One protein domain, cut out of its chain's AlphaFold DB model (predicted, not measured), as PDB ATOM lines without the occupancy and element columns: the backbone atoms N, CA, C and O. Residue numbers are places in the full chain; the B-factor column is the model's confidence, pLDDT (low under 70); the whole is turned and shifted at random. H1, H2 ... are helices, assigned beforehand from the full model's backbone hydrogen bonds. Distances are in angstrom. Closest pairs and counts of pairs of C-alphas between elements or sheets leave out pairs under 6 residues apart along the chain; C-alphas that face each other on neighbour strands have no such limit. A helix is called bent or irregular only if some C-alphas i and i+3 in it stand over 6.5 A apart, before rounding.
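This is residues 4 to 137 of the 139 residues of an uncharacterized protein of Pseudoalteromonas sp. KS88 (UniProt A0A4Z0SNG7). Two long helices, H3 and H1, run the same way but are offset along a long rod, overlapping where residues 72 to 79 of H3 meet residues 17 to 24 of H1. H2 crosses H1 near this overlap and meets the beginning of H3 at residues 70 to 71, H4 packs on H3 farther along at a steep tilt, and the free residues 101 to 113 stick out at one end. The printed part has 134 residues with four named helices, in the order H1, H2, H3, H4, and no named strand; the class is all helix. It is only just extended, close to loose, with a radius of gyration of the C-alphas of 21.3 A and spans of 75 by 24 by 21 A.

H3, residues 69 to 103, is the hub, touching three helices, and has a kink of 29 degrees near residue 85. H1, residues 4 to 31, touches it at a shallow tilt of 25 degrees, the same way; the closest C-alphas, of Ala 17 and Ile 72, are 6.5 A apart. H2, residues 41 to 52, is about perpendicular to H3 at 77 degrees and touches it, closest at the C-alphas of Val 43 and Tyr 71, 5.4 A. H2 also touches H1, about perpendicular at 80 degrees, closest at the C-alphas of Trp 18 and Phe 50, 5.3 A. H4, residues 120 to 135, touches residues 81 to 93 of H3 at a steep tilt of 47 degrees, opposite ways; the closest C-alphas, of Val 89 and Ile 128, are 5.9 A apart. H4 is apart from H1 and H2. Every O i to N i+4 pair is within hydrogen-bond range in H1, against 6 of 8 in H2, 29 of 31 in H3 and 10 of 12 in H4.

H3 is 49.9 A long from first to last C-alpha, from (49.316, 45.100, 65.012) at Ser 69. H1 is 40.6 A long and begins at C-alpha 4, (71.322, 44.428, 61.535). H2, 17.7 A, is irregular, with C-alphas 42 and 45 7.2 A apart. H4, 20.4 A, is only just irregular, with C-alphas 126 and 129 7.0 A apart, and ends at C-alpha 135, (33.519, 57.904, 74.201).

The two C-alphas farthest apart, of Lys 4 and Leu 110, are 76.5 A apart. The printed part has no cut. The links H2 to H3 and H3 to H4 are long, 16 residues each. The pLDDT is under 70 at residues 59, 61, 63 and 103 to 114.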
ATOM      1  N   LYS A   4      71.253  43.203  60.730       82.38
ATOM      2  CA  LYS A   4      71.322  44.428  61.535       82.38
ATOM      3  C   LYS A   4      70.082  45.305  61.339       82.38
ATOM      4  O   LYS A   4      69.521  45.772  62.320       82.38
ATOM      5  N   ASP A   5      69.634  45.480  60.096       79.56
ATOM      6  CA  ASP A   5      68.430  46.273  59.805       79.56
ATOM      7  C   ASP A   5      67.177  45.642  60.418       79.56
ATOM      8  O   ASP A   5      66.336  46.353  60.953       79.56
ATOM      9  N   PHE A   6      67.071  44.310  60.375       81.06
ATOM     10  CA  PHE A   6      65.965  43.581  60.995       81.06
ATOM     11  C   PHE A   6      65.927  43.772  62.514       81.06
ATOM     12  O   PHE A   6      64.887  44.124  63.060       81.06
ATOM     13  N   ILE A   7      67.068  43.579  63.182       78.75
ATOM     14  CA  ILE A   7      67.217  43.768  64.633       78.75
ATOM     15  C   ILE A   7      66.779  45.183  65.026       78.75
ATOM     16  O   ILE A   7      65.881  45.344  65.843       78.75
ATOM     17  N   ASN A   8      67.309  46.198  64.338       80.25
ATOM     18  CA  ASN A   8      66.955  47.592  64.595       80.25
ATOM     19  C   ASN A   8      65.453  47.877  64.410       80.25
ATOM     20  O   ASN A   8      64.889  48.698  65.133       80.25
ATOM     21  N   GLN A   9      64.801  47.242  63.431       82.06
ATOM     22  CA  GLN A   9      63.360  47.392  63.211       82.06
ATOM     23  C   GLN A   9      62.539  46.767  64.341       82.06
ATOM     24  O   GLN A   9      61.582  47.393  64.796       82.06
ATOM     25  N   VAL A  10      62.914  45.571  64.802       83.56
ATOM     26  CA  VAL A  10      62.248  44.894  65.925       83.56
ATOM     27  C   VAL A  10      62.391  45.719  67.204       83.56
ATOM     28  O   VAL A  10      61.385  45.990  67.856       83.56
ATOM     29  N   ASP A  11      63.595  46.211  67.498       83.88
ATOM     30  CA  ASP A  11      63.845  47.064  68.665       83.88
ATOM     31  C   ASP A  11      63.050  48.369  68.597       83.88
ATOM     32  O   ASP A  11      62.406  48.767  69.567       83.88
ATOM     33  N   SER A  12      63.024  49.019  67.429       86.50
ATOM     34  CA  SER A  12      62.249  50.251  67.230       86.50
ATOM     35  C   SER A  12      60.752  50.024  67.440       86.50
ATOM     36  O   SER A  12      60.076  50.865  68.031       86.50
ATOM     37  N   LEU A  13      60.226  48.892  66.966       88.00
ATOM     38  CA  LEU A  13      58.822  48.531  67.136       88.00
ATOM     39  C   LEU A  13      58.490  48.236  68.603       88.00
ATOM     40  O   LEU A  13      57.460  48.697  69.093       88.00
ATOM     41  N   TYR A  14      59.367  47.518  69.308       89.75
ATOM     42  CA  TYR A  14      59.219  47.247  70.736       89.75
ATOM     43  C   TYR A  14      59.202  48.545  71.549       89.75
ATOM     44  O   TYR A  14      58.291  48.771  72.345       89.75
ATOM     45  N   LEU A  15      60.173  49.430  71.300       90.19
ATOM     46  CA  LEU A  15      60.276  50.740  71.946       90.19
ATOM     47  C   LEU A  15      59.034  51.598  71.695       90.19
ATOM     48  O   LEU A  15      58.537  52.250  72.614       90.19
ATOM     49  N   LEU A  16      58.521  51.586  70.462       91.12
ATOM     50  CA  LEU A  16      57.295  52.291  70.106       91.12
ATOM     51  C   LEU A  16      56.095  51.744  70.881       91.12
ATOM     52  O   LEU A  16      55.371  52.525  71.496       91.12
ATOM     53  N   ALA A  17      55.889  50.425  70.847       92.88
ATOM     54  CA  ALA A  17      54.777  49.776  71.529       92.88
ATOM     55  C   ALA A  17      54.817  50.093  73.027       92.88
ATOM     56  O   ALA A  17      53.853  50.647  73.545       92.88
ATOM     57  N   TRP A  18      55.965  49.879  73.673       94.44
ATOM     58  CA  TRP A  18      56.172  50.186  75.086       94.44
ATOM     59  C   TRP A  18      55.893  51.655  75.432       94.44
ATOM     60  O   TRP A  18      55.152  51.951  76.369       94.44
ATOM     61  N   SER A  19      56.445  52.591  74.655       94.69
ATOM     62  CA  SER A  19      56.245  54.027  74.880       94.69
ATOM     63  C   SER A  19      54.767  54.417  74.790       94.69
ATOM     64  O   SER A  19      54.249  55.137  75.647       94.69
ATOM     65  N   LEU A  20      54.048  53.893  73.792       95.44
ATOM     66  CA  LEU A  20      52.608  54.102  73.657       95.44
ATOM     67  C   LEU A  20      51.834  53.494  74.833       95.44
ATOM     68  O   LEU A  20      50.935  54.154  75.357       95.44
ATOM     69  N   THR A  21      52.201  52.291  75.287       96.88
ATOM     70  CA  THR A  21      51.618  51.651  76.476       96.88
ATOM     71  C   THR A  21      51.741  52.542  77.701       96.88
ATOM     72  O   THR A  21      50.739  52.810  78.362       96.88
ATOM     73  N   CYS A  22      52.946  53.036  77.996       96.50
ATOM     74  CA  CYS A  22      53.199  53.887  79.156       96.50
ATOM     75  C   CYS A  22      52.412  55.197  79.085       96.50
ATOM     76  O   CYS A  22      51.804  55.605  80.076       96.50
ATOM     77  N   ASN A  23      52.374  55.830  77.910       95.44
ATOM     78  CA  ASN A  23      51.613  57.060  77.702       95.44
ATOM     79  C   ASN A  23      50.118  56.836  77.948       95.44
ATOM     80  O   ASN A  23      49.498  57.582  78.702       95.44
ATOM     81  N   ILE A  24      49.547  55.787  77.358       96.31
ATOM     82  CA  ILE A  24      48.130  55.465  77.525       96.31
ATOM     83  C   ILE A  24      47.811  55.067  78.966       96.31
ATOM     84  O   ILE A  24      46.826  55.555  79.508       96.31
ATOM     85  N   SER A  25      48.646  54.250  79.610       96.44
ATOM     86  CA  SER A  25      48.461  53.877  81.018       96.44
ATOM     87  C   SER A  25      48.420  55.113  81.916       96.44
ATOM     88  O   SER A  25      47.496  55.266  82.706       96.44
ATOM     89  N   SER A  26      49.372  56.035  81.741       95.44
ATOM     90  CA  SER A  26      49.429  57.281  82.509       95.44
ATOM     91  C   SER A  26      48.189  58.155  82.295       95.44
ATOM     92  O   SER A  26      47.639  58.699  83.253       95.44
ATOM     93  N   LEU A  27      47.703  58.264  81.054       93.62
ATOM     94  CA  LEU A  27      46.481  59.014  80.748       93.62
ATOM     95  C   LEU A  27      45.247  58.379  81.399       93.62
ATOM     96  O   LEU A  27      44.441  59.086  82.002       93.62
ATOM     97  N   LEU A  28      45.110  57.056  81.318       94.12
ATOM     98  CA  LEU A  28      44.002  56.325  81.931       94.12
ATOM     99  C   LEU A  28      43.989  56.475  83.457       94.12
ATOM    100  O   LEU A  28      42.929  56.744  84.024       94.12
ATOM    101  N   ASP A  29      45.155  56.395  84.101       94.12
ATOM    102  CA  ASP A  29      45.296  56.595  85.547       94.12
ATOM    103  C   ASP A  29      44.898  58.017  85.963       94.12
ATOM    104  O   ASP A  29      44.143  58.199  86.919       94.12
ATOM    105  N   GLN A  30      45.333  59.037  85.214       90.75
ATOM    106  CA  GLN A  30      44.951  60.433  85.465       90.75
ATOM    107  C   GLN A  30      43.445  60.673  85.297       90.75
ATOM    108  O   GLN A  30      42.869  61.519  85.983       90.75
ATOM    109  N   MET A  31      42.802  59.932  84.394       89.44
ATOM    110  CA  MET A  31      41.359  59.998  84.152       89.44
ATOM    111  C   MET A  31      40.553  59.102  85.104       89.44
ATOM    112  O   MET A  31      39.327  59.212  85.142       89.44
ATOM    113  N   GLY A  32      41.213  58.228  85.871       90.50
ATOM    114  CA  GLY A  32      40.571  57.253  86.754       90.50
ATOM    115  C   GLY A  32      39.806  56.153  86.010       90.50
ATOM    116  O   GLY A  32      38.833  55.622  86.547       90.50
ATOM    117  N   ILE A  33      40.199  55.827  84.774       92.19
ATOM    118  CA  ILE A  33      39.524  54.823  83.938       92.19
ATOM    119  C   ILE A  33      40.366  53.547  83.908       92.19
ATOM    120  O   ILE A  33      41.499  53.582  83.437       92.19
ATOM    121  N   PRO A  34      39.841  52.393  84.344       93.62
ATOM    122  CA  PRO A  34      40.640  51.179  84.360       93.62
ATOM    123  C   PRO A  34      40.805  50.588  82.940       93.62
ATOM    124  O   PRO A  34      39.840  50.570  82.170       93.62
ATOM    125  N   PRO A  35      41.981  50.023  82.589       94.19
ATOM    126  CA  PRO A  35      42.292  49.555  81.229       94.19
ATOM    127  C   PRO A  35      41.293  48.553  80.628       94.19
ATOM    128  O   PRO A  35      40.938  48.655  79.456       94.19
ATOM    129  N   HIS A  36      40.759  47.633  81.437       93.88
ATOM    130  CA  HIS A  36      39.789  46.625  80.981       93.88
ATOM    131  C   HIS A  36      38.455  47.221  80.497       93.88
ATOM    132  O   HIS A  36      37.672  46.536  79.849       93.88
ATOM    133  N   ARG A  37      38.164  48.490  80.814       94.38
ATOM    134  CA  ARG A  37      36.972  49.192  80.315       94.38
ATOM    135  C   ARG A  37      37.172  49.761  78.915       94.38
ATOM    136  O   ARG A  37      36.179  50.051  78.255       94.38
ATOM    137  N   VAL A  38      38.416  49.945  78.469       94.69
ATOM    138  CA  VAL A  38      38.754  50.668  77.226       94.69
ATOM    139  C   VAL A  38      39.457  49.804  76.183       94.69
ATOM    140  O   VAL A  38      39.321  50.084  74.993       94.69
ATOM    141  N   PHE A  39      40.148  48.739  76.593       95.06
ATOM    142  CA  PHE A  39      40.822  47.776  75.711       95.06
ATOM    143  C   PHE A  39      39.999  46.516  75.472       95.06
ATOM    144  O   PHE A  39      39.051  46.223  76.200       95.06
ATOM    145  N   SER A  40      40.270  45.820  74.364       93.56
ATOM    146  CA  SER A  40      39.576  44.569  74.046       93.56
ATOM    147  C   SER A  40      40.227  43.467  74.849       93.56
ATOM    148  O   SER A  40      41.419  43.534  75.135       93.56
ATOM    149  N   GLU A  41      39.459  42.436  75.182       91.81
ATOM    150  CA  GLU A  41      40.012  41.276  75.878       91.81
ATOM    151  C   GLU A  41      41.216  40.693  75.122       91.81
ATOM    152  O   GLU A  41      42.215  40.349  75.745       91.81
ATOM    153  N   SER A  42      41.177  40.706  73.784       90.31
ATOM    154  CA  SER A  42      42.251  40.214  72.916       90.31
ATOM    155  C   SER A  42      43.571  40.979  73.001       90.31
ATOM    156  O   SER A  42      44.579  40.429  72.574       90.31
ATOM    157  N   VAL A  43      43.581  42.223  73.501       92.94
ATOM    158  CA  VAL A  43      44.807  43.046  73.573       92.94
ATOM    159  C   VAL A  43      45.279  43.340  75.004       92.94
ATOM    160  O   VAL A  43      46.296  44.009  75.215       92.94
ATOM    161  N   MET A  44      44.530  42.876  76.009       93.69
ATOM    162  CA  MET A  44      44.817  43.141  77.424       93.69
ATOM    163  C   MET A  44      46.113  42.476  77.891       93.69
ATOM    164  O   MET A  44      46.852  43.061  78.684       93.69
ATOM    165  N   GLU A  45      46.406  41.271  77.404       92.50
ATOM    166  CA  GLU A  45      47.640  40.565  77.753       92.50
ATOM    167  C   GLU A  45      48.866  41.326  77.247       92.50
ATOM    168  O   GLU A  45      49.812  41.539  78.006       92.50
ATOM    169  N   GLN A  46      48.818  41.843  76.016       93.56
ATOM    170  CA  GLN A  46      49.878  42.673  75.448       93.56
ATOM    171  C   GLN A  46      50.019  43.986  76.226       93.56
ATOM    172  O   GLN A  46      51.140  44.404  76.512       93.56
ATOM    173  N   PHE A  47      48.911  44.606  76.648       95.50
ATOM    174  CA  PHE A  47      48.958  45.795  77.502       95.50
ATOM    175  C   PHE A  47      49.751  45.548  78.794       95.50
ATOM    176  O   PHE A  47      50.684  46.296  79.094       95.50
ATOM    177  N   PHE A  48      49.438  44.481  79.532       93.88
ATOM    178  CA  PHE A  48      50.176  44.149  80.751       93.88
ATOM    179  C   PHE A  48      51.596  43.664  80.473       93.88
ATOM    180  O   PHE A  48      52.497  43.953  81.262       93.88
ATOM    181  N   PHE A  49      51.825  42.958  79.368       92.94
ATOM    182  CA  PHE A  49      53.160  42.552  78.956       92.94
ATOM    183  C   PHE A  49      54.065  43.774  78.792       92.94
ATOM    184  O   PHE A  49      55.090  43.856  79.466       92.94
ATOM    185  N   PHE A  50      53.671  44.757  77.979       94.12
ATOM    186  CA  PHE A  50      54.492  45.947  77.760       94.12
ATOM    187  C   PHE A  50      54.633  46.791  79.030       94.12
ATOM    188  O   PHE A  50      55.728  47.262  79.322       94.12
ATOM    189  N   LEU A  51      53.582  46.921  79.845       94.38
ATOM    190  CA  LEU A  51      53.663  47.676  81.100       94.38
ATOM    191  C   LEU A  51      54.716  47.101  82.067       94.38
ATOM    192  O   LEU A  51      55.403  47.857  82.751       94.38
ATOM    193  N   ASN A  52      54.863  45.774  82.102       92.56
ATOM    194  CA  ASN A  52      55.765  45.078  83.022       92.56
ATOM    195  C   ASN A  52      57.154  44.776  82.440       92.56
ATOM    196  O   ASN A  52      58.034  44.335  83.178       92.56
ATOM    197  N   ASN A  53      57.372  45.001  81.142       90.25
ATOM    198  CA  ASN A  53      58.630  44.686  80.462       90.25
ATOM    199  C   ASN A  53      59.225  45.944  79.807       90.25
ATOM    200  O   ASN A  53      59.172  46.092  78.583       90.25
ATOM    201  N   PRO A  54      59.794  46.875  80.596       89.38
ATOM    202  CA  PRO A  54      60.483  48.022  80.029       89.38
ATOM    203  C   PRO A  54      61.679  47.595  79.163       89.38
ATOM    204  O   PRO A  54      62.304  46.569  79.449       89.38
ATOM    205  N   PRO A  55      62.015  48.378  78.122       86.44
ATOM    206  CA  PRO A  55      63.205  48.162  77.317       86.44
ATOM    207  C   PRO A  55      64.442  48.127  78.212       86.44
ATOM    208  O   PRO A  55      64.591  48.964  79.106       86.44
ATOM    209  N   LYS A  56      65.326  47.162  77.968       83.12
ATOM    210  CA  LYS A  56      66.599  47.027  78.674       83.12
ATOM    211  C   LYS A  56      67.736  47.435  77.749       83.12
ATOM    212  O   LYS A  56      67.675  47.205  76.547       83.12
ATOM    213  N   ASP A  57      68.769  48.034  78.328       70.06
ATOM    214  CA  ASP A  57      69.980  48.464  77.614       70.06
ATOM    215  C   ASP A  57      71.113  47.427  77.766       70.06
ATOM    216  O   ASP A  57      72.291  47.758  77.868       70.06
ATOM    217  N   ASP A  58      70.749  46.146  77.874       76.00
ATOM    218  CA  ASP A  58      71.672  45.010  78.016       76.00
ATOM    219  C   ASP A  58      72.035  44.365  76.666       76.00
ATOM    220  O   ASP A  58      72.879  43.470  76.604       76.00
ATOM    221  N   GLY A  59      71.443  44.854  75.573       66.50
ATOM    222  CA  GLY A  59      71.643  44.327  74.225       66.50
ATOM    223  C   GLY A  59      70.894  43.019  73.953       66.50
ATOM    224  O   GLY A  59      71.114  42.416  72.899       66.50
ATOM    225  N   GLU A  60      70.022  42.569  74.863       70.62
ATOM    226  CA  GLU A  60      69.158  41.416  74.633       70.62
ATOM    227  C   GLU A  60      67.900  41.815  73.850       70.62
ATOM    228  O   GLU A  60      67.156  42.722  74.214       70.62
ATOM    229  N   LEU A  61      67.645  41.094  72.757       68.31
ATOM    230  CA  LEU A  61      66.448  41.277  71.941       68.31
ATOM    231  C   LEU A  61      65.233  40.664  72.637       68.31
ATOM    232  O   LEU A  61      65.167  39.444  72.807       68.31
ATOM    233  N   ILE A  62      64.229  41.485  72.948       73.12
ATOM    234  CA  ILE A  62      62.923  40.981  73.379       73.12
ATOM    235  C   ILE A  62      62.120  40.611  72.132       73.12
ATOM    236  O   ILE A  62      61.627  41.465  71.396       73.12
ATOM    237  N   LEU A  63      62.002  39.307  71.884       69.31
ATOM    238  CA  LEU A  63      61.223  38.792  70.766       69.31
ATOM    239  C   LEU A  63      59.733  38.823  71.098       69.31
ATOM    240  O   LEU A  63      59.267  38.179  72.037       69.31
ATOM    241  N   ILE A  64      58.985  39.547  70.276       75.06
ATOM    242  CA  ILE A  64      57.529  39.558  70.318       75.06
ATOM    243  C   ILE A  64      57.038  38.400  69.443       75.06
ATOM    244  O   ILE A  64      57.119  38.460  68.217       75.06
ATOM    245  N   ASN A  65      56.578  37.319  70.077       71.19
ATOM    246  CA  ASN A  65      56.160  36.093  69.382       71.19
ATOM    247  C   ASN A  65      54.775  36.191  68.723       71.19
ATOM    248  O   ASN A  65      54.403  35.309  67.951       71.19
ATOM    249  N   GLU A  66      54.023  37.251  69.009       77.81
ATOM    250  CA  GLU A  66      52.668  37.459  68.506       77.81
ATOM    251  C   GLU A  66      52.579  38.711  67.635       77.81
ATOM    252  O   GLU A  66      53.367  39.647  67.760       77.81
ATOM    253  N   SER A  67      51.589  38.757  66.746       84.31
ATOM    254  CA  SER A  67      51.284  39.996  66.036       84.31
ATOM    255  C   SER A  67      50.764  41.034  67.026       84.31
ATOM    256  O   SER A  67      49.718  40.841  67.636       84.31
ATOM    257  N   ILE A  68      51.456  42.166  67.136       89.12
ATOM    258  CA  ILE A  68      51.013  43.302  67.960       89.12
ATOM    259  C   ILE A  68      50.310  44.394  67.149       89.12
ATOM    260  O   ILE A  68      50.106  45.498  67.646       89.12
ATOM    261  N   SER A  69      49.951  44.113  65.893       89.88
ATOM    262  CA  SER A  69      49.316  45.100  65.012       89.88
ATOM    263  C   SER A  69      47.999  45.615  65.596       89.88
ATOM    264  O   SER A  69      47.794  46.826  65.670       89.88
ATOM    265  N   ASP A  70      47.133  44.710  66.056       91.44
ATOM    266  CA  ASP A  70      45.829  45.069  66.625       91.44
ATOM    267  C   ASP A  70      45.991  45.843  67.935       91.44
ATOM    268  O   ASP A  70      45.315  46.846  68.160       91.44
ATOM    269  N   TYR A  71      46.970  45.446  68.754       94.75
ATOM    270  CA  TYR A  71      47.321  46.156  69.978       94.75
ATOM    271  C   TYR A  71      47.782  47.596  69.706       94.75
ATOM    272  O   TYR A  71      47.255  48.542  70.295       94.75
ATOM    273  N   ILE A  72      48.721  47.786  68.774       94.06
ATOM    274  CA  ILE A  72      49.187  49.117  68.363       94.06
ATOM    275  C   ILE A  72      48.023  49.944  67.804       94.06
ATOM    276  O   ILE A  72      47.903  51.132  68.110       94.06
ATOM    277  N   HIS A  73      47.147  49.333  67.004       93.81
ATOM    278  CA  HIS A  73      45.982  50.021  66.462       93.81
ATOM    279  C   HIS A  73      45.017  50.477  67.565       93.81
ATOM    280  O   HIS A  73      44.559  51.624  67.535       93.81
ATOM    281  N   GLU A  74      44.750  49.639  68.571       95.12
ATOM    282  CA  GLU A  74      43.935  50.026  69.727       95.12
ATOM    283  C   GLU A  74      44.587  51.133  70.558       95.12
ATOM    284  O   GLU A  74      43.885  52.060  70.959       95.12
ATOM    285  N   LEU A  75      45.911  51.116  70.755       95.88
ATOM    286  CA  LEU A  75      46.630  52.206  71.426       95.88
ATOM    287  C   LEU A  75      46.447  53.545  70.697       95.88
ATOM    288  O   LEU A  75      46.123  54.554  71.327       95.88
ATOM    289  N   PHE A  76      46.603  53.565  69.369       94.38
ATOM    290  CA  PHE A  76      46.377  54.776  68.577       94.38
ATOM    291  C   PHE A  76      44.916  55.227  68.611       94.38
ATOM    292  O   PHE A  76      44.648  56.411  68.816       94.38
ATOM    293  N   SER A  77      43.978  54.291  68.450       94.50
ATOM    294  CA  SER A  77      42.543  54.575  68.523       94.50
ATOM    295  C   SER A  77      42.175  55.194  69.869       94.50
ATOM    296  O   SER A  77      41.493  56.218  69.916       94.50
ATOM    297  N   LEU A  78      42.677  54.627  70.968       95.00
ATOM    298  CA  LEU A  78      42.428  55.129  72.311       95.00
ATOM    299  C   LEU A  78      43.046  56.513  72.523       95.00
ATOM    300  O   LEU A  78      42.364  57.389  73.049       95.00
ATOM    301  N   ASN A  79      44.268  56.759  72.043       93.31
ATOM    302  CA  ASN A  79      44.871  58.093  72.088       93.31
ATOM    303  C   ASN A  79      43.988  59.138  71.379       93.31
ATOM    304  O   ASN A  79      43.688  60.197  71.931       93.31
ATOM    305  N   SER A  80      43.512  58.825  70.169       93.81
ATOM    306  CA  SER A  80      42.603  59.702  69.423       93.81
ATOM    307  C   SER A  80      41.278  59.918  70.152       93.81
ATOM    308  O   SER A  80      40.796  61.051  70.220       93.81
ATOM    309  N   LYS A  81      40.703  58.863  70.741       94.56
ATOM    310  CA  LYS A  81      39.474  58.966  71.535       94.56
ATOM    311  C   LYS A  81      39.666  59.855  72.760       94.56
ATOM    312  O   LYS A  81      38.827  60.721  72.992       94.56
ATOM    313  N   ILE A  82      40.775  59.709  73.490       92.06
ATOM    314  CA  ILE A  82      41.120  60.561  74.640       92.06
ATOM    315  C   ILE A  82      41.163  62.030  74.210       92.06
ATOM    316  O   ILE A  82      40.487  62.855  74.822       92.06
ATOM    317  N   ILE A  83      41.855  62.353  73.114       90.25
ATOM    318  CA  ILE A  83      41.906  63.725  72.583       90.25
ATOM    319  C   ILE A  83      40.496  64.231  72.236       90.25
ATOM    320  O   ILE A  83      40.107  65.317  72.664       90.25
ATOM    321  N   SER A  84      39.693  63.437  71.522       92.00
ATOM    322  CA  SER A  84      38.324  63.824  71.139       92.00
ATOM    323  C   SER A  84      37.361  63.958  72.327       92.00
ATOM    324  O   SER A  84      36.397  64.728  72.277       92.00
ATOM    325  N   SER A  85      37.625  63.245  73.427       93.75
ATOM    326  CA  SER A  85      36.806  63.316  74.636       93.75
ATOM    327  C   SER A  85      36.876  64.701  75.282       93.75
ATOM    328  O   SER A  85      35.886  65.151  75.853       93.75
ATOM    329  N   VAL A  86      37.995  65.419  75.131       92.50
ATOM    330  CA  VAL A  86      38.145  66.795  75.629       92.50
ATOM    331  C   VAL A  86      37.150  67.727  74.941       92.50
ATOM    332  O   VAL A  86      36.438  68.471  75.614       92.50
ATOM    333  N   ASP A  87      37.041  67.643  73.614       93.56
ATOM    334  CA  ASP A  87      36.062  68.422  72.848       93.56
ATOM    335  C   ASP A  87      34.623  68.039  73.233       93.56
ATOM    336  O   ASP A  87      33.777  68.894  73.494       93.56
ATOM    337  N   SER A  88      34.369  66.742  73.413       95.31
ATOM    338  CA  SER A  88      33.065  66.237  73.860       95.31
ATOM    339  C   SER A  88      32.672  66.768  75.250       95.31
ATOM    340  O   SER A  88      31.513  67.132  75.469       95.31
ATOM    341  N   VAL A  89      33.627  66.892  76.180       95.50
ATOM    342  CA  VAL A  89      33.422  67.527  77.496       95.50
ATOM    343  C   VAL A  89      33.037  68.998  77.336       95.50
ATOM    344  O   VAL A  89      32.113  69.461  78.011       95.50
ATOM    345  N   VAL A  90      33.688  69.738  76.433       95.38
ATOM    346  CA  VAL A  90      33.359  71.146  76.152       95.38
ATOM    347  C   VAL A  90      31.942  71.269  75.591       95.38
ATOM    348  O   VAL A  90      31.128  72.025  76.126       95.38
ATOM    349  N   ILE A  91      31.601  70.482  74.570       95.06
ATOM    350  CA  ILE A  91      30.270  70.496  73.945       95.06
ATOM    351  C   ILE A  91      29.181  70.152  74.970       95.06
ATOM    352  O   ILE A  91      28.146  70.829  75.053       95.06
ATOM    353  N   LYS A  92      29.412  69.127  75.796       93.94
ATOM    354  CA  LYS A  92      28.479  68.721  76.852       93.94
ATOM    355  C   LYS A  92      28.308  69.818  77.904       93.94
ATOM    356  O   LYS A  92      27.175  70.096  78.297       93.94
ATOM    357  N   SER A  93      29.391  70.487  78.294       93.25
ATOM    358  CA  SER A  93      29.365  71.630  79.217       93.25
ATOM    359  C   SER A  93      28.483  72.767  78.696       93.25
ATOM    360  O   SER A  93      27.580  73.221  79.400       93.25
ATOM    361  N   LEU A  94      28.676  73.172  77.435       93.44
ATOM    362  CA  LEU A  94      27.872  74.215  76.782       93.44
ATOM    363  C   LEU A  94      26.393  73.822  76.685       93.44
ATOM    364  O   LEU A  94      25.496  74.653  76.845       93.44
ATOM    365  N   THR A  95      26.122  72.542  76.436       91.88
ATOM    366  CA  THR A  95      24.756  72.013  76.370       91.88
ATOM    367  C   THR A  95      24.050  72.128  77.720       91.88
ATOM    368  O   THR A  95      22.922  72.620  77.768       91.88
ATOM    369  N   ILE A  96      24.707  71.727  78.814       88.94
ATOM    370  CA  ILE A  96      24.147  71.842  80.170       88.94
ATOM    371  C   ILE A  96      23.941  73.310  80.546       88.94
ATOM    372  O   ILE A  96      22.868  73.669  81.025       88.94
ATOM    373  N   GLU A  97      24.911  74.179  80.264       89.19
ATOM    374  CA  GLU A  97      24.784  75.611  80.551       89.19
ATOM    375  C   GLU A  97      23.577  76.238  79.829       89.19
ATOM    376  O   GLU A  97      22.805  76.998  80.418       89.19
ATOM    377  N   ASN A  98      23.354  75.874  78.564       87.06
ATOM    378  CA  ASN A  98      22.191  76.324  77.802       87.06
ATOM    379  C   ASN A  98      20.867  75.776  78.356       87.06
ATOM    380  O   ASN A  98      19.854  76.480  78.322       87.06
ATOM    381  N   GLN A  99      20.846  74.537  78.855       86.00
ATOM    382  CA  GLN A  99      19.665  73.949  79.495       86.00
ATOM    383  C   GLN A  99      19.321  74.669  80.801       86.00
ATOM    384  O   GLN A  99      18.160  75.031  81.014       86.00
ATOM    385  N   GLU A 100      20.319  74.955  81.639       81.75
ATOM    386  CA  GLU A 100      20.108  75.682  82.889       81.75
ATOM    387  C   GLU A 100      19.612  77.108  82.621       81.75
ATOM    388  O   GLU A 100      18.575  77.494  83.165       81.75
ATOM    389  N   LYS A 101      20.227  77.848  81.686       79.75
ATOM    390  CA  LYS A 101      19.766  79.195  81.286       79.75
ATOM    391  C   LYS A 101      18.308  79.216  80.813       79.75
ATOM    392  O   LYS A 101      17.576  80.145  81.150       79.75
ATOM    393  N   LYS A 102      17.859  78.193  80.077       74.25
ATOM    394  CA  LYS A 102      16.456  78.069  79.634       74.25
ATOM    395  C   LYS A 102      15.494  77.780  80.795       74.25
ATOM    396  O   LYS A 102      14.381  78.299  80.801       74.25
ATOM    397  N   SER A 103      15.917  76.995  81.788       64.50
ATOM    398  CA  SER A 103      15.091  76.628  82.953       64.50
ATOM    399  C   SER A 103      14.894  77.767  83.968       64.50
ATOM    400  O   SER A 103      13.884  77.828  84.668       64.50
ATOM    401  N   VAL A 104      15.826  78.724  84.008       61.56
ATOM    402  CA  VAL A 104      15.862  79.846  84.961       61.56
ATOM    403  C   VAL A 104      14.740  80.876  84.708       61.56
ATOM    404  O   VAL A 104      14.481  81.719  85.561       61.56
ATOM    405  N   SER A 105      13.980  80.787  83.611       56.44
ATOM    406  CA  SER A 105      13.005  81.813  83.201       56.44
ATOM    407  C   SER A 105      11.690  81.893  84.005       56.44
ATOM    408  O   SER A 105      10.948  82.848  83.782       56.44
ATOM    409  N   LEU A 106      11.356  80.962  84.917       56.12
ATOM    410  CA  LEU A 106      10.026  80.974  85.573       56.12
ATOM    411  C   LEU A 106      10.000  80.938  87.115       56.12
ATOM    412  O   LEU A 106       9.073  81.501  87.687       56.12
ATOM    413  N   PHE A 107      10.997  80.378  87.815       54.62
ATOM    414  CA  PHE A 107      10.948  80.243  89.294       54.62
ATOM    415  C   PHE A 107      12.261  80.577  90.037       54.62
ATOM    416  O   PHE A 107      12.347  80.460  91.257       54.62
ATOM    417  N   SER A 108      13.300  81.023  89.330       53.38
ATOM    418  CA  SER A 108      14.688  81.018  89.829       53.38
ATOM    419  C   SER A 108      15.139  82.251  90.625       53.38
ATOM    420  O   SER A 108      16.195  82.208  91.251       53.38
ATOM    421  N   LYS A 109      14.372  83.353  90.661       52.62
ATOM    422  CA  LYS A 109      14.789  84.556  91.415       52.62
ATOM    423  C   LYS A 109      14.870  84.334  92.935       52.62
ATOM    424  O   LYS A 109      15.466  85.158  93.620       52.62
ATOM    425  N   LEU A 110      14.303  83.242  93.455       52.78
ATOM    426  CA  LEU A 110      14.230  82.940  94.891       52.78
ATOM    427  C   LEU A 110      15.271  81.928  95.392       52.78
ATOM    428  O   LEU A 110      15.515  81.874  96.591       52.78
ATOM    429  N   PHE A 111      15.936  81.184  94.506       53.38
ATOM    430  CA  PHE A 111      16.969  80.227  94.898       53.38
ATOM    431  C   PHE A 111      18.204  80.426  94.024       53.38
ATOM    432  O   PHE A 111      18.270  79.937  92.899       53.38
ATOM    433  N   LYS A 112      19.210  81.130  94.559       54.31
ATOM    434  CA  LYS A 112      20.590  81.042  94.062       54.31
ATOM    435  C   LYS A 112      21.121  79.643  94.397       54.31
ATOM    436  O   LYS A 112      21.843  79.469  95.371       54.31
ATOM    437  N   GLY A 113      20.672  78.635  93.655       58.62
ATOM    438  CA  GLY A 113      21.286  77.313  93.683       58.62
ATOM    439  C   GLY A 113      22.689  77.404  93.092       58.62
ATOM    440  O   GLY A 113      22.897  78.146  92.133       58.62
ATOM    441  N   ASN A 114      23.647  76.685  93.678       63.19
ATOM    442  CA  ASN A 114      25.003  76.589  93.135       63.19
ATOM    443  C   ASN A 114      24.941  76.113  91.678       63.19
ATOM    444  O   ASN A 114      24.241  75.138  91.386       63.19
ATOM    445  N   SER A 115      25.669  76.781  90.781       75.50
ATOM    446  CA  SER A 115      25.769  76.350  89.387       75.50
ATOM    447  C   SER A 115      26.459  74.990  89.327       75.50
ATOM    448  O   SER A 115      27.346  74.689  90.135       75.50
ATOM    449  N   TRP A 116      26.109  74.164  88.336       81.44
ATOM    450  CA  TRP A 116      26.832  72.914  88.085       81.44
ATOM    451  C   TRP A 116      28.337  73.154  87.887       81.44
ATOM    452  O   TRP A 116      29.155  72.295  88.224       81.44
ATOM    453  N   SER A 117      28.696  74.337  87.375       83.88
ATOM    454  CA  SER A 117      30.071  74.759  87.129       83.88
ATOM    455  C   SER A 117      30.867  75.029  88.400       83.88
ATOM    456  O   SER A 117      32.090  75.035  88.329       83.88
ATOM    457  N   ASP A 118      30.229  75.229  89.554       84.94
ATOM    458  CA  ASP A 118      30.912  75.718  90.760       84.94
ATOM    459  C   ASP A 118      31.529  74.579  91.587       84.94
ATOM    460  O   ASP A 118      32.453  74.796  92.368       84.94
ATOM    461  N   CYS A 119      31.080  73.336  91.382       87.44
ATOM    462  CA  CYS A 119      31.515  72.181  92.161       87.44
ATOM    463  C   CYS A 119      32.182  71.112  91.285       87.44
ATOM    464  O   CYS A 119      31.573  70.582  90.359       87.44
ATOM    465  N   ALA A 120      33.427  70.747  91.610       89.88
ATOM    466  CA  ALA A 120      34.198  69.772  90.837       89.88
ATOM    467  C   ALA A 120      33.519  68.397  90.739       89.88
ATOM    468  O   ALA A 120      33.470  67.828  89.653       89.88
ATOM    469  N   SER A 121      32.942  67.893  91.835       90.69
ATOM    470  CA  SER A 121      32.232  66.607  91.824       90.69
ATOM    471  C   SER A 121      30.962  66.658  90.973       90.69
ATOM    472  O   SER A 121      30.647  65.697  90.273       90.69
ATOM    473  N   VAL A 122      30.257  67.793  90.964       90.38
ATOM    474  CA  VAL A 122      29.083  67.997  90.104       90.38
ATOM    475  C   VAL A 122      29.498  68.052  88.635       90.38
ATOM    476  O   VAL A 122      28.880  67.369  87.819       90.38
ATOM    477  N   ARG A 123      30.570  68.785  88.294       92.50
ATOM    478  CA  ARG A 123      31.142  68.795  86.933       92.50
ATOM    479  C   ARG A 123      31.546  67.391  86.492       92.50
ATOM    480  O   ARG A 123      31.224  66.988  85.376       92.50
ATOM    481  N   PHE A 124      32.197  66.634  87.373       92.19
ATOM    482  CA  PHE A 124      32.604  65.267  87.083       92.19
ATOM    483  C   PHE A 124      31.398  64.375  86.773       92.19
ATOM    484  O   PHE A 124      31.319  63.811  85.687       92.19
ATOM    485  N   ASN A 125      30.412  64.321  87.667       90.88
ATOM    486  CA  ASN A 125      29.258  63.431  87.518       90.88
ATOM    487  C   ASN A 125      28.308  63.832  86.380       90.88
ATOM    488  O   ASN A 125      27.674  62.967  85.782       90.88
ATOM    489  N   ARG A 126      28.162  65.130  86.084       91.25
ATOM    490  CA  ARG A 126      27.216  65.608  85.058       91.25
ATOM    491  C   ARG A 126      27.808  65.702  83.656       91.25
ATOM    492  O   ARG A 126      27.052  65.624  82.689       91.25
ATOM    493  N   VAL A 127      29.118  65.913  83.544       93.69
ATOM    494  CA  VAL A 127      29.785  66.160  82.259       93.69
ATOM    495  C   VAL A 127      30.873  65.136  81.998       93.69
ATOM    496  O   VAL A 127      30.771  64.392  81.030       93.69
ATOM    497  N   ILE A 128      31.906  65.105  82.842       93.00
ATOM    498  CA  ILE A 128      33.154  64.393  82.533       93.00
ATOM    499  C   ILE A 128      32.922  62.881  82.480       93.00
ATOM    500  O   ILE A 128      33.215  62.259  81.466       93.00
ATOM    501  N   CYS A 129      32.349  62.305  83.538       92.75
ATOM    502  CA  CYS A 129      32.112  60.869  83.641       92.75
ATOM    503  C   CYS A 129      31.191  60.354  82.516       92.75
ATOM    504  O   CYS A 129      31.628  59.465  81.791       92.75
ATOM    505  N   PRO A 130      30.014  60.959  82.241       93.75
ATOM    506  CA  PRO A 130      29.178  60.535  81.116       93.75
ATOM    507  C   PRO A 130      29.890  60.575  79.760       93.75
ATOM    508  O   PRO A 130      29.709  59.673  78.949       93.75
ATOM    509  N   VAL A 131      30.716  61.599  79.507       95.31
ATOM    510  CA  VAL A 131      31.483  61.694  78.255       95.31
ATOM    511  C   VAL A 131      32.547  60.600  78.180       95.31
ATOM    512  O   VAL A 131      32.704  59.971  77.137       95.31
ATOM    513  N   TYR A 132      33.271  60.345  79.267       94.44
ATOM    514  CA  TYR A 132      34.284  59.290  79.304       94.44
ATOM    515  C   TYR A 132      33.663  57.900  79.146       94.44
ATOM    516  O   TYR A 132      34.192  57.074  78.403       94.44
ATOM    517  N   GLU A 133      32.522  57.643  79.779       92.56
ATOM    518  CA  GLU A 133      31.779  56.395  79.602       92.56
ATOM    519  C   GLU A 133      31.282  56.215  78.165       92.56
ATOM    520  O   GLU A 133      31.374  55.119  77.623       92.56
ATOM    521  N   GLU A 134      30.798  57.277  77.521       93.25
ATOM    522  CA  GLU A 134      30.271  57.209  76.155       93.25
ATOM    523  C   GLU A 134      31.368  57.058  75.090       93.25
ATOM    524  O   GLU A 134      31.204  56.299  74.133       93.25
ATOM    525  N   VAL A 135      32.475  57.792  75.235       93.44
ATOM    526  CA  VAL A 135      33.519  57.904  74.201       93.44
ATOM    527  C   VAL A 135      34.623  56.861  74.378       93.44
ATOM    528  O   VAL A 135      35.149  56.340  73.389       93.44
ATOM    529  N   LEU A 136      35.011  56.573  75.624       93.31
ATOM    530  CA  LEU A 136      36.203  55.775  75.932       93.31
ATOM    531  C   LEU A 136      35.849  54.338  76.296       93.31
ATOM    532  O   LEU A 136      36.526  53.417  75.834       93.31
ATOM    533  N   CYS A 137      34.808  54.140  77.107       91.62
ATOM    534  CA  CYS A 137      34.450  52.806  77.574       91.62
ATOM    535  C   CYS A 137      33.776  51.978  76.473       91.62
ATOM    536  O   CYS A 137      32.977  52.471  75.675       91.62
TER     537      CYS A 137